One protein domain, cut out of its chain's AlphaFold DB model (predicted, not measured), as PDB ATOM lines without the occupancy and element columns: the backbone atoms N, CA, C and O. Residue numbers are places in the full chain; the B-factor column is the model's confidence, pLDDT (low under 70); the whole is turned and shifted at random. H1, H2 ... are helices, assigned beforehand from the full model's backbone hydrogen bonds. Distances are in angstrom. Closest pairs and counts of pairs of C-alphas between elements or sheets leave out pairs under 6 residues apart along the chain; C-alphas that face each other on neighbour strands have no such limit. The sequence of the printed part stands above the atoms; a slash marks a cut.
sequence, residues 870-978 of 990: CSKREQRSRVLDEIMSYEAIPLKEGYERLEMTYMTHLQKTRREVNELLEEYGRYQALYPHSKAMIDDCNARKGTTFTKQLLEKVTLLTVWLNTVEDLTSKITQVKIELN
ATOM      1  N   CYS A 870     261.087 355.090 239.841       60.81
ATOM      2  CA  CYS A 870     259.979 354.553 240.637       60.81
ATOM      3  C   CYS A 870     259.007 355.655 241.095       60.81
ATOM      4  O   CYS A 870     257.798 355.523 240.898       60.81
ATOM      5  N   SER A 871     259.530 356.775 241.609       65.19
ATOM      6  CA  SER A 871     258.719 357.943 241.983       65.19
ATOM      7  C   SER A 871     257.968 358.542 240.783       65.19
ATOM      8  O   SER A 871     256.800 358.916 240.902       65.19
ATOM      9  N   LYS A 872     258.581 358.577 239.590       66.06
ATOM     10  CA  LYS A 872     257.931 359.071 238.363       66.06
ATOM     11  C   LYS A 872     256.853 358.133 237.823       66.06
ATOM     12  O   LYS A 872     255.837 358.636 237.341       66.06
ATOM     13  N   ARG A 873     257.016 356.809 237.945       75.12
ATOM     14  CA  ARG A 873     255.953 355.833 237.638       75.12
ATOM     15  C   ARG A 873     254.747 356.042 238.550       75.12
ATOM     16  O   ARG A 873     253.627 356.104 238.060       75.12
ATOM     17  N   GLU A 874     254.973 356.218 239.850       71.81
ATOM     18  CA  GLU A 874     253.903 356.477 240.819       71.81
ATOM     19  C   GLU A 874     253.209 357.828 240.570       71.81
ATOM     20  O   GLU A 874     251.980 357.885 240.533       71.81
ATOM     21  N   GLN A 875     253.969 358.893 240.276       70.19
ATOM     22  CA  GLN A 875     253.412 360.204 239.918       70.19
ATOM     23  C   GLN A 875     252.516 360.140 238.666       70.19
ATOM     24  O   GLN A 875     251.430 360.719 238.674       70.19
ATOM     25  N   ARG A 876     252.951 359.446 237.603       75.88
ATOM     26  CA  ARG A 876     252.207 359.334 236.331       75.88
ATOM     27  C   ARG A 876     251.132 358.236 236.317       75.88
ATOM     28  O   ARG A 876     250.327 358.199 235.397       75.88
ATOM     29  N   SER A 877     251.047 357.382 237.341       78.19
ATOM     30  CA  SER A 877     250.041 356.304 237.440       78.19
ATOM     31  C   SER A 877     248.583 356.803 237.519       78.19
ATOM     32  O   SER A 877     247.661 355.998 237.376       78.19
ATOM     33  N   ARG A 878     248.373 358.108 237.753       78.25
ATOM     34  CA  ARG A 878     247.058 358.779 237.808       78.25
ATOM     35  C   ARG A 878     246.388 358.914 236.440       78.25
ATOM     36  O   ARG A 878     245.182 358.725 236.340       78.25
ATOM     37  N   VAL A 879     247.187 359.103 235.387       82.19
ATOM     38  CA  VAL A 879     246.733 359.191 233.985       82.19
ATOM     39  C   VAL A 879     245.896 357.963 233.595       82.19
ATOM     40  O   VAL A 879     244.946 358.056 232.825       82.19
ATOM     41  N   LEU A 880     246.201 356.800 234.183       82.31
ATOM     42  CA  LEU A 880     245.466 355.554 233.957       82.31
ATOM     43  C   LEU A 880     244.025 355.598 234.496       82.31
ATOM     44  O   LEU A 880     243.148 354.944 233.941       82.31
ATOM     45  N   ASP A 881     243.780 356.336 235.581       81.50
ATOM     46  CA  ASP A 881     242.440 356.530 236.151       81.50
ATOM     47  C   ASP A 881     241.690 357.641 235.407       81.50
ATOM     48  O   ASP A 881     240.500 357.511 235.126       81.50
ATOM     49  N   GLU A 882     242.408 358.693 235.008       80.81
ATOM     50  CA  GLU A 882     241.883 359.805 234.211       80.81
ATOM     51  C   GLU A 882     241.357 359.305 232.851       80.81
ATOM     52  O   GLU A 882     240.189 359.534 232.538       80.81
ATOM     53  N   ILE A 883     242.133 358.495 232.116       83.75
ATOM     54  CA  ILE A 883     241.700 357.821 230.871       83.75
ATOM     55  C   ILE A 883     240.479 356.920 231.097       83.75
ATOM     56  O   ILE A 883     239.554 356.906 230.283       83.75
ATOM     57  N   MET A 884     240.438 356.181 232.209       81.19
ATOM     58  CA  MET A 884     239.289 355.329 232.529       81.19
ATOM     59  C   MET A 884     238.027 356.146 232.831       81.19
ATOM     60  O   MET A 884     236.936 355.717 232.454       81.19
ATOM     61  N   SER A 885     238.162 357.338 233.418       81.88
ATOM     62  CA  SER A 885     237.052 358.264 233.673       81.88
ATOM     63  C   SER A 885     236.632 359.124 232.469       81.88
ATOM     64  O   SER A 885     235.502 359.601 232.444       81.88
ATOM     65  N   TYR A 886     237.497 359.312 231.466       83.19
ATOM     66  CA  TYR A 886     237.219 360.194 230.328       83.19
ATOM     67  C   TYR A 886     236.213 359.583 229.339       83.19
ATOM     68  O   TYR A 886     236.341 358.418 228.947       83.19
ATOM     69  N   GLU A 887     235.241 360.377 228.890       74.12
ATOM     70  CA  GLU A 887     234.271 360.011 227.852       74.12
ATOM     71  C   GLU A 887     234.375 360.990 226.676       74.12
ATOM     72  O   GLU A 887     234.093 362.181 226.810       74.12
ATOM     73  N   ALA A 888     234.798 360.489 225.513       72.75
ATOM     74  CA  ALA A 888     234.872 361.280 224.289       72.75
ATOM     75  C   ALA A 888     233.479 361.460 223.662       72.75
ATOM     76  O   ALA A 888     232.637 360.561 223.706       72.75
ATOM     77  N   ILE A 889     233.243 362.615 223.034       74.94
ATOM     78  CA  ILE A 889     231.968 362.920 222.374       74.94
ATOM     79  C   ILE A 889     231.754 361.953 221.192       74.94
ATOM     80  O   ILE A 889     232.630 361.852 220.325       74.94
ATOM     81  N   PRO A 890     230.597 361.266 221.100       67.81
ATOM     82  CA  PRO A 890     230.310 360.383 219.979       67.81
ATOM     83  C   PRO A 890     230.167 361.179 218.676       67.81
ATOM     84  O   PRO A 890     229.474 362.204 218.619       67.81
ATOM     85  N   LEU A 891     230.802 360.671 217.620       63.97
ATOM     86  CA  LEU A 891     230.630 361.154 216.254       63.97
ATOM     87  C   LEU A 891     229.205 360.809 215.796       63.97
ATOM     88  O   LEU A 891     228.813 359.643 215.821       63.97
ATOM     89  N   LYS A 892     228.412 361.823 215.431       62.69
ATOM     90  CA  LYS A 892     227.032 361.644 214.956       62.69
ATOM     91  C   LYS A 892     226.958 361.788 213.441       62.69
ATOM     92  O   LYS A 892     227.192 362.869 212.908       62.69
ATOM     93  N   GLU A 893     226.558 360.718 212.769       52.22
ATOM     94  CA  GLU A 893     226.198 360.744 211.352       52.22
ATOM     95  C   GLU A 893     224.807 361.385 211.153       52.22
ATOM     96  O   GLU A 893     223.946 361.303 212.032       52.22
ATOM     97  N   GLY A 894     224.567 362.009 209.992       50.44
ATOM     98  CA  GLY A 894     223.206 362.350 209.540       50.44
ATOM     99  C   GLY A 894     222.678 363.776 209.779       50.44
ATOM    100  O   GLY A 894     221.464 363.949 209.809       50.44
ATOM    101  N   TYR A 895     223.528 364.804 209.902       46.34
ATOM    102  CA  TYR A 895     223.085 366.214 209.902       46.34
ATOM    103  C   TYR A 895     223.505 366.963 208.627       46.34
ATOM    104  O   TYR A 895     224.691 367.066 208.330       46.34
ATOM    105  N   GLU A 896     222.546 367.586 207.927       48.59
ATOM    106  CA  GLU A 896     222.811 368.461 206.762       48.59
ATOM    107  C   GLU A 896     223.580 369.748 207.128       48.59
ATOM    108  O   GLU A 896     224.190 370.390 206.272       48.59
ATOM    109  N   ARG A 897     223.559 370.136 208.411       50.62
ATOM    110  CA  ARG A 897     224.401 371.184 208.996       50.62
ATOM    111  C   ARG A 897     224.835 370.781 210.400       50.62
ATOM    112  O   ARG A 897     223.994 370.571 211.268       50.62
ATOM    113  N   LEU A 898     226.146 370.734 210.626       58.38
ATOM    114  CA  LEU A 898     226.736 370.621 211.959       58.38
ATOM    115  C   LEU A 898     226.578 371.955 212.704       58.38
ATOM    116  O   LEU A 898     226.860 373.017 212.147       58.38
ATOM    117  N   GLU A 899     226.139 371.913 213.962       65.31
ATOM    118  CA  GLU A 899     226.050 373.115 214.795       65.31
ATOM    119  C   GLU A 899     227.443 373.612 215.219       65.31
ATOM    120  O   GLU A 899     228.336 372.824 215.539       65.31
ATOM    121  N   MET A 900     227.627 374.936 215.279       58.09
ATOM    122  CA  MET A 900     228.913 375.552 215.645       58.09
ATOM    123  C   MET A 900     229.354 375.204 217.081       58.09
ATOM    124  O   MET A 900     230.541 375.061 217.374       58.09
ATOM    125  N   THR A 901     228.381 375.001 217.969       64.50
ATOM    126  CA  THR A 901     228.546 374.437 219.317       64.50
ATOM    127  C   THR A 901     229.164 373.039 219.268       64.50
ATOM    128  O   THR A 901     230.167 372.792 219.931       64.50
ATOM    129  N   TYR A 902     228.628 372.128 218.450       72.62
ATOM    130  CA  TYR A 902     229.170 370.772 218.310       72.62
ATOM    131  C   TYR A 902     230.598 370.787 217.745       72.62
ATOM    132  O   TYR A 902     231.462 370.096 218.277       72.62
ATOM    133  N   MET A 903     230.886 371.633 216.747       66.12
ATOM    134  CA  MET A 903     232.240 371.759 216.186       66.12
ATOM    135  C   MET A 903     233.271 372.278 217.200       66.12
ATOM    136  O   MET A 903     234.370 371.732 217.296       66.12
ATOM    137  N   THR A 904     232.923 373.302 217.982       69.81
ATOM    138  CA  THR A 904     233.814 373.861 219.016       69.81
ATOM    139  C   THR A 904     233.986 372.918 220.214       69.81
ATOM    140  O   THR A 904     235.080 372.828 220.776       69.81
ATOM    141  N   HIS A 905     232.964 372.130 220.560       73.31
ATOM    142  CA  HIS A 905     233.107 371.026 221.514       73.31
ATOM    143  C   HIS A 905     234.006 369.900 220.975       73.31
ATOM    144  O   HIS A 905     234.889 369.448 221.700       73.31
ATOM    145  N   LEU A 906     233.866 369.505 219.704       75.88
ATOM    146  CA  LEU A 906     234.705 368.480 219.072       75.88
ATOM    147  C   LEU A 906     236.188 368.895 219.019       75.88
ATOM    148  O   LEU A 906     237.060 368.089 219.336       75.88
ATOM    149  N   GLN A 907     236.479 370.166 218.710       71.56
ATOM    150  CA  GLN A 907     237.828 370.751 218.803       71.56
ATOM    151  C   GLN A 907     238.429 370.618 220.213       71.56
ATOM    152  O   GLN A 907     239.603 370.270 220.362       71.56
ATOM    153  N   LYS A 908     237.628 370.887 221.254       79.94
ATOM    154  CA  LYS A 908     238.051 370.785 222.657       79.94
ATOM    155  C   LYS A 908     238.336 369.331 223.050       79.94
ATOM    156  O   LYS A 908     239.411 369.057 223.576       79.94
ATOM    157  N   THR A 909     237.440 368.405 222.710       81.75
ATOM    158  CA  THR A 909     237.629 366.962 222.939       81.75
ATOM    159  C   THR A 909     238.837 366.412 222.175       81.75
ATOM    160  O   THR A 909     239.597 365.645 222.754       81.75
ATOM    161  N   ARG A 910     239.104 366.841 220.927       84.00
ATOM    162  CA  ARG A 910     240.311 366.417 220.184       84.00
ATOM    163  C   ARG A 910     241.592 366.765 220.940       84.00
ATOM    164  O   ARG A 910     242.478 365.922 221.053       84.00
ATOM    165  N   ARG A 911     241.673 367.984 221.483       81.81
ATOM    166  CA  ARG A 911     242.830 368.430 222.267       81.81
ATOM    167  C   ARG A 911     242.992 367.615 223.550       81.81
ATOM    168  O   ARG A 911     244.078 367.108 223.799       81.81
ATOM    169  N   GLU A 912     241.916 367.446 224.314       83.56
ATOM    170  CA  GLU A 912     241.916 366.671 225.564       83.56
ATOM    171  C   GLU A 912     242.305 365.201 225.342       83.56
ATOM    172  O   GLU A 912     243.113 364.658 226.094       83.56
ATOM    173  N   VAL A 913     241.792 364.563 224.285       85.88
ATOM    174  CA  VAL A 913     242.142 363.179 223.929       85.88
ATOM    175  C   VAL A 913     243.607 363.061 223.505       85.88
ATOM    176  O   VAL A 913     244.281 362.132 223.947       85.88
ATOM    177  N   ASN A 914     244.135 363.999 222.709       86.12
ATOM    178  CA  ASN A 914     245.557 363.997 222.357       86.12
ATOM    179  C   ASN A 914     246.453 364.211 223.591       86.12
ATOM    180  O   ASN A 914     247.413 363.470 223.784       86.12
ATOM    181  N   GLU A 915     246.120 365.169 224.463       87.06
ATOM    182  CA  GLU A 915     246.863 365.420 225.705       87.06
ATOM    183  C   GLU A 915     246.885 364.173 226.615       87.06
ATOM    184  O   GLU A 915     247.953 363.799 227.105       87.06
ATOM    185  N   LEU A 916     245.756 363.466 226.766       85.69
ATOM    186  CA  LEU A 916     245.669 362.204 227.520       85.69
ATOM    187  C   LEU A 916     246.475 361.055 226.885       85.69
ATOM    188  O   LEU A 916     247.132 360.294 227.601       85.69
ATOM    189  N   LEU A 917     246.449 360.911 225.556       85.00
ATOM    190  CA  LEU A 917     247.217 359.878 224.850       85.00
ATOM    191  C   LEU A 917     248.729 360.164 224.879       85.00
ATOM    192  O   LEU A 917     249.525 359.238 225.047       85.00
ATOM    193  N   GLU A 918     249.142 361.431 224.813       83.81
ATOM    194  CA  GLU A 918     250.533 361.820 225.054       83.81
ATOM    195  C   GLU A 918     250.966 361.534 226.498       83.81
ATOM    196  O   GLU A 918     252.037 360.967 226.712       83.81
ATOM    197  N   GLU A 919     250.153 361.882 227.503       82.19
ATOM    198  CA  GLU A 919     250.411 361.552 228.913       82.19
ATOM    199  C   GLU A 919     250.568 360.029 229.117       82.19
ATOM    200  O   GLU A 919     251.487 359.587 229.818       82.19
ATOM    201  N   TYR A 920     249.751 359.216 228.435       84.56
ATOM    202  CA  TYR A 920     249.876 357.755 228.418       84.56
ATOM    203  C   TYR A 920     251.187 357.286 227.771       84.56
ATOM    204  O   TYR A 920     251.904 356.474 228.358       84.56
ATOM    205  N   GLY A 921     251.569 357.841 226.617       77.00
ATOM    206  CA  GLY A 921     252.862 357.564 225.981       77.00
ATOM    207  C   GLY A 921     254.048 357.924 226.887       77.00
ATOM    208  O   GLY A 921     254.984 357.136 227.052       77.00
ATOM    209  N   ARG A 922     253.969 359.068 227.582       77.69
ATOM    210  CA  ARG A 922     254.942 359.515 228.598       77.69
ATOM    211  C   ARG A 922     254.964 358.611 229.846       77.69
ATOM    212  O   ARG A 922     255.963 358.626 230.570       77.69
ATOM    213  N   TYR A 923     253.907 357.847 230.131       80.38
ATOM    214  CA  TYR A 923     253.897 356.799 231.163       80.38
ATOM    215  C   TYR A 923     254.501 355.487 230.640       80.38
ATOM    216  O   TYR A 923     255.383 354.922 231.287       80.38
ATOM    217  N   GLN A 924     254.100 355.037 229.447       76.25
ATOM    218  CA  GLN A 924     254.611 353.825 228.800       76.25
ATOM    219  C   GLN A 924     256.134 353.878 228.594       76.25
ATOM    220  O   GLN A 924     256.819 352.887 228.849       76.25
ATOM    221  N   ALA A 925     256.682 355.047 228.245       73.12
ATOM    222  CA  ALA A 925     258.122 355.287 228.106       73.12
ATOM    223  C   ALA A 925     258.941 355.126 229.410       73.12
ATOM    224  O   ALA A 925     260.168 355.154 229.369       73.12
ATOM    225  N   LEU A 926     258.303 354.937 230.575       72.38
ATOM    226  CA  LEU A 926     258.989 354.599 231.832       72.38
ATOM    227  C   LEU A 926     259.274 353.091 231.987       72.38
ATOM    228  O   LEU A 926     259.783 352.681 233.036       72.38
ATOM    229  N   TYR A 927     258.950 352.261 230.989       69.75
ATOM    230  CA  TYR A 927     259.103 350.801 231.013       69.75
ATOM    231  C   TYR A 927     259.901 350.287 229.799       69.75
ATOM    232  O   TYR A 927     259.779 350.862 228.720       69.75
ATOM    233  N   PRO A 928     260.685 349.192 229.924       47.56
ATOM    234  CA  PRO A 928     261.527 348.698 228.822       47.56
ATOM    235  C   PRO A 928     260.754 348.206 227.588       47.56
ATOM    236  O   PRO A 928     261.291 348.198 226.487       47.56
ATOM    237  N   HIS A 929     259.512 347.757 227.776       58.19
ATOM    238  CA  HIS A 929     258.596 347.322 226.722       58.19
ATOM    239  C   HIS A 929     257.155 347.330 227.256       58.19
ATOM    240  O   HIS A 929     256.936 347.246 228.468       58.19
ATOM    241  N   SER A 930     256.161 347.370 226.360       68.19
ATOM    242  CA  SER A 930     254.728 347.407 226.707       68.19
ATOM    243  C   SER A 930     254.320 346.305 227.690       68.19
ATOM    244  O   SER A 930     253.647 346.586 228.676       68.19
ATOM    245  N   LYS A 931     254.804 345.070 227.494       67.19
ATOM    246  CA  LYS A 931     254.527 343.951 228.409       67.19
ATOM    247  C   LYS A 931     254.980 344.213 229.861       67.19
ATOM    248  O   LYS A 931     254.244 343.862 230.767       67.19
ATOM    249  N   ALA A 932     256.097 344.907 230.106       66.69
ATOM    250  CA  ALA A 932     256.536 345.229 231.471       66.69
ATOM    251  C   ALA A 932     255.665 346.311 232.140       66.69
ATOM    252  O   ALA A 932     255.512 346.308 233.359       66.69
ATOM    253  N   MET A 933     255.083 347.219 231.349       82.38
ATOM    254  CA  MET A 933     254.072 348.173 231.819       82.38
ATOM    255  C   MET A 933     252.753 347.457 232.140       82.38
ATOM    256  O   MET A 933     252.166 347.697 233.191       82.38
ATOM    257  N   ILE A 934     252.333 346.524 231.278       75.69
ATOM    258  CA  ILE A 934     251.153 345.672 231.485       75.69
ATOM    259  C   ILE A 934     251.321 344.802 232.739       75.69
ATOM    260  O   ILE A 934     250.401 344.737 233.544       75.69
ATOM    261  N   ASP A 935     252.486 344.189 232.956       74.69
ATOM    262  CA  ASP A 935     252.748 343.335 234.122       74.69
ATOM    263  C   ASP A 935     252.779 344.136 235.446       74.69
ATOM    264  O   ASP A 935     252.238 343.676 236.452       74.69
ATOM    265  N   ASP A 936     253.319 345.365 235.451       76.44
ATOM    266  CA  ASP A 936     253.242 346.289 236.600       76.44
ATOM    267  C   ASP A 936     251.795 346.779 236.846       76.44
ATOM    268  O   ASP A 936     251.320 346.768 237.985       76.44
ATOM    269  N   CYS A 937     251.046 347.112 235.789       77.75
ATOM    270  CA  CYS A 937     249.643 347.526 235.889       77.75
ATOM    271  C   CYS A 937     248.742 346.385 236.398       77.75
ATOM    272  O   CYS A 937     247.964 346.580 237.336       77.75
ATOM    273  N   ASN A 938     248.934 345.166 235.877       79.00
ATOM    274  CA  ASN A 938     248.297 343.936 236.350       79.00
ATOM    275  C   ASN A 938     248.549 343.719 237.849       79.00
ATOM    276  O   ASN A 938     247.619 343.381 238.580       79.00
ATOM    277  N   ALA A 939     249.781 343.948 238.317       74.88
ATOM    278  CA  ALA A 939     250.156 343.784 239.720       74.88
ATOM    279  C   ALA A 939     249.583 344.872 240.652       74.88
ATOM    280  O   ALA A 939     249.342 344.588 241.825       74.88
ATOM    281  N   ARG A 940     249.356 346.104 240.164       76.25
ATOM    282  CA  ARG A 940     248.812 347.218 240.974       76.25
ATOM    283  C   ARG A 940     247.289 347.347 240.944       76.25
ATOM    284  O   ARG A 940     246.705 347.719 241.957       76.25
ATOM    285  N   LYS A 941     246.662 347.123 239.785       77.19
ATOM    286  CA  LYS A 941     245.237 347.414 239.523       77.19
ATOM    287  C   LYS A 941     244.439 346.214 239.001       77.19
ATOM    288  O   LYS A 941     243.218 346.297 238.895       77.19
ATOM    289  N   GLY A 942     245.097 345.087 238.729       80.25
ATOM    290  CA  GLY A 942     244.458 343.853 238.278       80.25
ATOM    291  C   GLY A 942     244.341 343.726 236.757       80.25
ATOM    292  O   GLY A 942     244.414 344.694 235.996       80.25
ATOM    293  N   THR A 943     244.149 342.488 236.306       77.12
ATOM    294  CA  THR A 943     244.105 342.118 234.882       77.12
ATOM    295  C   THR A 943     242.856 342.624 234.163       77.12
ATOM    296  O   THR A 943     242.926 342.996 232.993       77.12
ATOM    297  N   THR A 944     241.720 342.698 234.859       77.44
ATOM    298  CA  THR A 944     240.458 343.238 234.328       77.44
ATOM    299  C   THR A 944     240.565 344.730 234.024       77.44
ATOM    300  O   THR A 944     240.267 345.136 232.902       77.44
ATOM    301  N   PHE A 945     241.067 345.525 234.977       84.81
ATOM    302  CA  PHE A 945     241.341 346.953 234.786       84.81
ATOM    303  C   PHE A 945     242.321 347.175 233.631       84.81
ATOM    304  O   PHE A 945     242.057 347.975 232.742       84.81
ATOM    305  N   THR A 946     243.429 346.429 233.606       83.25
ATOM    306  CA  THR A 946     244.483 346.597 232.590       83.25
ATOM    307  C   THR A 946     243.979 346.277 231.175       83.25
ATOM    308  O   THR A 946     244.344 346.969 230.226       83.25
ATOM    309  N   LYS A 947     243.081 345.289 231.024       83.12
ATOM    310  CA  LYS A 947     242.416 344.983 229.746       83.12
ATOM    311  C   LYS A 947     241.459 346.102 229.313       83.12
ATOM    312  O   LYS A 947     241.570 346.572 228.187       83.12
ATOM    313  N   GLN A 948     240.587 346.566 230.212       83.88
ATOM    314  CA  GLN A 948     239.636 347.654 229.931       83.88
ATOM    315  C   GLN A 948     240.337 348.985 229.615       83.88
ATOM    316  O   GLN A 948     239.906 349.712 228.725       83.88
ATOM    317  N   LEU A 949     241.441 349.283 230.307       85.19
ATOM    318  CA  LEU A 949     242.305 350.431 230.039       85.19
ATOM    319  C   LEU A 949     242.887 350.363 228.626       85.19
ATOM    320  O   LEU A 949     242.819 351.348 227.897       85.19
ATOM    321  N   LEU A 950     243.448 349.215 228.229       85.19
ATOM    322  CA  LEU A 950     244.023 349.049 226.894       85.19
ATOM    323  C   LEU A 950     242.943 349.164 225.806       85.19
ATOM    324  O   LEU A 950     243.156 349.841 224.806       85.19
ATOM    325  N   GLU A 951     241.759 348.591 226.042       85.62
ATOM    326  CA  GLU A 951     240.584 348.748 225.175       85.62
ATOM    327  C   GLU A 951     240.171 350.227 225.049       85.62
ATOM    328  O   GLU A 951     240.063 350.729 223.928       85.62
ATOM    329  N   LYS A 952     240.047 350.974 226.159       84.75
ATOM    330  CA  LYS A 952     239.756 352.421 226.118       84.75
ATOM    331  C   LYS A 952     240.840 353.226 225.399       84.75
ATOM    332  O   LYS A 952     240.492 354.094 224.605       84.75
ATOM    333  N   VAL A 953     242.123 352.934 225.619       86.25
ATOM    334  CA  VAL A 953     243.227 353.590 224.894       86.25
ATOM    335  C   VAL A 953     243.103 353.329 223.392       86.25
ATOM    336  O   VAL A 953     243.139 354.284 222.622       86.25
ATOM    337  N   THR A 954     242.852 352.086 222.960       86.25
ATOM    338  CA  THR A 954     242.651 351.798 221.527       86.25
ATOM    339  C   THR A 954     241.430 352.513 220.941       86.25
ATOM    340  O   THR A 954     241.524 353.041 219.837       86.25
ATOM    341  N   LEU A 955     240.319 352.616 221.680       85.69
ATOM    342  CA  LEU A 955     239.132 353.361 221.245       85.69
ATOM    343  C   LEU A 955     239.406 354.867 221.113       85.69
ATOM    344  O   LEU A 955     238.984 355.472 220.131       85.69
ATOM    345  N   LEU A 956     240.140 355.467 222.057       86.00
ATOM    346  CA  LEU A 956     240.535 356.878 221.996       86.00
ATOM    347  C   LEU A 956     241.512 357.152 220.843       86.00
ATOM    348  O   LEU A 956     241.358 358.156 220.152       86.00
ATOM    349  N   THR A 957     242.469 356.256 220.585       85.50
ATOM    350  CA  THR A 957     243.375 356.357 219.428       85.50
ATOM    351  C   THR A 957     242.620 356.224 218.103       85.50
ATOM    352  O   THR A 957     242.847 357.018 217.198       85.50
ATOM    353  N   VAL A 958     241.681 355.276 217.983       85.75
ATOM    354  CA  VAL A 958     240.835 355.145 216.782       85.75
ATOM    355  C   VAL A 958     239.966 356.388 216.581       85.75
ATOM    356  O   VAL A 958     239.902 356.897 215.466       85.75
ATOM    357  N   TRP A 959     239.348 356.914 217.642       88.06
ATOM    358  CA  TRP A 959     238.549 358.144 217.589       88.06
ATOM    359  C   TRP A 959     239.388 359.362 217.167       88.06
ATOM    360  O   TRP A 959     238.950 360.146 216.329       88.06
ATOM    361  N   LEU A 960     240.613 359.510 217.686       85.94
ATOM    362  CA  LEU A 960     241.507 360.597 217.282       85.94
ATOM    363  C   LEU A 960     241.883 360.462 215.800       85.94
ATOM    364  O   LEU A 960     241.694 361.407 215.035       85.94
ATOM    365  N   ASN A 961     242.304 359.269 215.374       85.62
ATOM    366  CA  ASN A 961     242.673 358.996 213.985       85.62
ATOM    367  C   ASN A 961     241.515 359.259 213.005       85.62
ATOM    368  O   ASN A 961     241.755 359.798 211.926       85.62
ATOM    369  N   THR A 962     240.260 358.934 213.350       81.62
ATOM    370  CA  THR A 962     239.111 359.237 212.472       81.62
ATOM    371  C   THR A 962     238.807 360.731 212.400       81.62
ATOM    372  O   THR A 962     238.474 361.225 211.324       81.62
ATOM    373  N   VAL A 963     238.979 361.489 213.489       80.38
ATOM    374  CA  VAL A 963     238.847 362.959 213.464       80.38
ATOM    375  C   VAL A 963     239.950 363.608 212.611       80.38
ATOM    376  O   VAL A 963     239.688 364.585 211.903       80.38
ATOM    377  N   GLU A 964     241.168 363.065 212.618       79.19
ATOM    378  CA  GLU A 964     242.287 363.582 211.817       79.19
ATOM    379  C   GLU A 964     242.208 363.178 210.336       79.19
ATOM    380  O   GLU A 964     242.473 364.012 209.468       79.19
ATOM    381  N   ASP A 965     241.732 361.971 210.021       79.31
ATOM    382  CA  ASP A 965     241.387 361.551 208.655       79.31
ATOM    383  C   ASP A 965     240.248 362.406 208.067       79.31
ATOM    384  O   ASP A 965     240.365 362.920 206.953       79.31
ATOM    385  N   LEU A 966     239.186 362.671 208.840       72.44
ATOM    386  CA  LEU A 966     238.117 363.595 208.440       72.44
ATOM    387  C   LEU A 966     238.652 365.017 208.199       72.44
ATOM    388  O   LEU A 966     238.288 365.650 207.210       72.44
ATOM    389  N   THR A 967     239.552 365.511 209.054       70.06
ATOM    390  CA  THR A 967     240.190 366.833 208.882       70.06
ATOM    391  C   THR A 967     241.078 366.872 207.629       70.06
ATOM    392  O   THR A 967     241.062 367.853 206.878       70.06
ATOM    393  N   SER A 968     241.790 365.780 207.341       71.31
ATOM    394  CA  SER A 968     242.633 365.613 206.148       71.31
ATOM    395  C   SER A 968     241.799 365.574 204.862       71.31
ATOM    396  O   SER A 968     242.072 366.308 203.913       71.31
ATOM    397  N   LYS A 969     240.703 364.809 204.844       68.31
ATOM    398  CA  LYS A 969     239.781 364.730 203.697       68.31
ATOM    399  C   LYS A 969     239.043 366.046 203.453       68.31
ATOM    400  O   LYS A 969     238.939 366.491 202.312       68.31
ATOM    401  N   ILE A 970     238.607 366.737 204.512       61.97
ATOM    402  CA  ILE A 970     238.013 368.080 204.401       61.97
ATOM    403  C   ILE A 970     239.030 369.091 203.850       61.97
ATOM    404  O   ILE A 970     238.653 369.960 203.062       61.97
ATOM    405  N   THR A 971     240.314 368.995 204.211       60.53
ATOM    406  CA  THR A 971     241.351 369.890 203.665       60.53
ATOM    407  C   THR A 971     241.754 369.550 202.227       60.53
ATOM    408  O   THR A 971     241.995 370.481 201.461       60.53
ATOM    409  N   GLN A 972     241.710 368.283 201.804       57.31
ATOM    410  CA  GLN A 972     241.861 367.885 200.395       57.31
ATOM    411  C   GLN A 972     240.715 368.424 199.519       57.31
ATOM    412  O   GLN A 972     240.963 369.174 198.576       57.31
ATOM    413  N   VAL A 973     239.453 368.177 199.889       55.56
ATOM    414  CA  VAL A 973     238.265 368.690 199.163       55.56
ATOM    415  C   VAL A 973     238.244 370.232 199.089       55.56
ATOM    416  O   VAL A 973     237.748 370.832 198.131       55.56
ATOM    417  N   LYS A 974     238.834 370.905 200.085       45.88
ATOM    418  CA  LYS A 974     239.009 372.367 200.153       45.88
ATOM    419  C   LYS A 974     240.078 372.905 199.186       45.88
ATOM    420  O   LYS A 974     239.987 374.077 198.820       45.88
ATOM    421  N   ILE A 975     241.045 372.087 198.758       53.22
ATOM    422  CA  ILE A 975     242.021 372.435 197.708       53.22
ATOM    423  C   ILE A 975     241.348 372.386 196.328       53.22
ATOM    424  O   ILE A 975     241.505 373.318 195.542       53.22
ATOM    425  N   GLU A 976     240.545 371.354 196.056       47.31
ATOM    426  CA  GLU A 976     239.915 371.147 194.743       47.31
ATOM    427  C   GLU A 976     238.811 372.170 194.418       47.31
ATOM    428  O   GLU A 976     238.700 372.634 193.282       47.31
ATOM    429  N   LEU A 977     237.985 372.556 195.400       44.75
ATOM    430  CA  LEU A 977     236.761 373.336 195.141       44.75
ATOM    431  C   LEU A 977     236.929 374.865 195.080       44.75
ATOM    432  O   LEU A 977     235.976 375.547 194.699       44.75
ATOM    433  N   ASN A 978     238.095 375.399 195.466       48.34
ATOM    434  CA  ASN A 978     238.553 376.792 195.288       48.34
ATOM    435  C   ASN A 978     237.464 377.903 195.353       48.34
ATOM    436  O   ASN A 978     237.381 378.777 194.487       48.34
TER     437      ASN A 978
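This is residues 870 to 978 of the 990 residues of a protein of Necator americanus (UniProt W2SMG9). Two long helices, H3 and H5, cross as an X near their middles; at one end of the X the short helix H2 packs on both of them, and H4 links the last part of H3 to the first part of H5. H1 sits at that same end, only grazing H3, while at the other end residues 893 to 901 and residues 965 to 978 stick out free. The printed part has 109 residues with five named helices, H1 to H5 in chain order, and no named strand: an all helix domain. It is loose, with a radius of gyration of the C-alphas of 17.3 A, and spans 54 by 24 by 20 A, a rod whose length includes the free end of H5.

Find C-alpha 870 at (259.979, 354.553, 240.637); here H1 begins and runs to residue 876. H2 follows, residues 879 to 885. Next, read through residues 886 to 899, which hold no named element, to C-alpha 900 at (228.913, 375.552, 215.645), where H3 begins; it runs 36.1 A to residue 924. H4 takes residues 930 to 941 and is 15.9 A long. H5, the longest helix, runs 49.7 A from residue 943 to residue 976, with C-alpha 976 at (239.915, 371.147, 194.743).

Begin at H1: it only just touches H3, with 3 pairs of C-alphas within 8 A, the closest being those of Arg 876 and Tyr 923 at 6.0 A. H1 and H2 meet only through their link. H2 and H3 form a helical hairpin at a steep tilt of 39 degrees; their closest C-alphas, of Val 879 and Tyr 920, are 6.6 A apart. H2 also touches H5, about perpendicular at 82 degrees, with the C-alphas of Met 884 and Leu 949 closest at 6.3 A. Look next at residues 910 to 917 of H3 and 953 to 963 of H5: with these alone the two touch, opposite ways at a steep tilt of 50 degrees, closest at the C-alphas of Arg 910 and Leu 960, 6.6 A. H4 touches H5 at a steep tilt of 51 degrees, with the C-alphas of Asn 938 and Thr 946 closest at 6.0 A. H4 is close to H3 but not clearly touching, and apart from H1 and H2. In H1, H2, H3, H4 and H5 every O i to N i+4 pair is within hydrogen-bond range.

The two C-alphas farthest apart, those of Ala 939 and Asn 978, are 56.6 A from each other. The printed part has no cut; the link from H2 to H3 is long, and the other three are tight. The mean pLDDT of the printed part is 73.6; look for values under 70 at residues 870 to 872, 890 to 901, 903 to 904, 927 to 932 and 969 to 978.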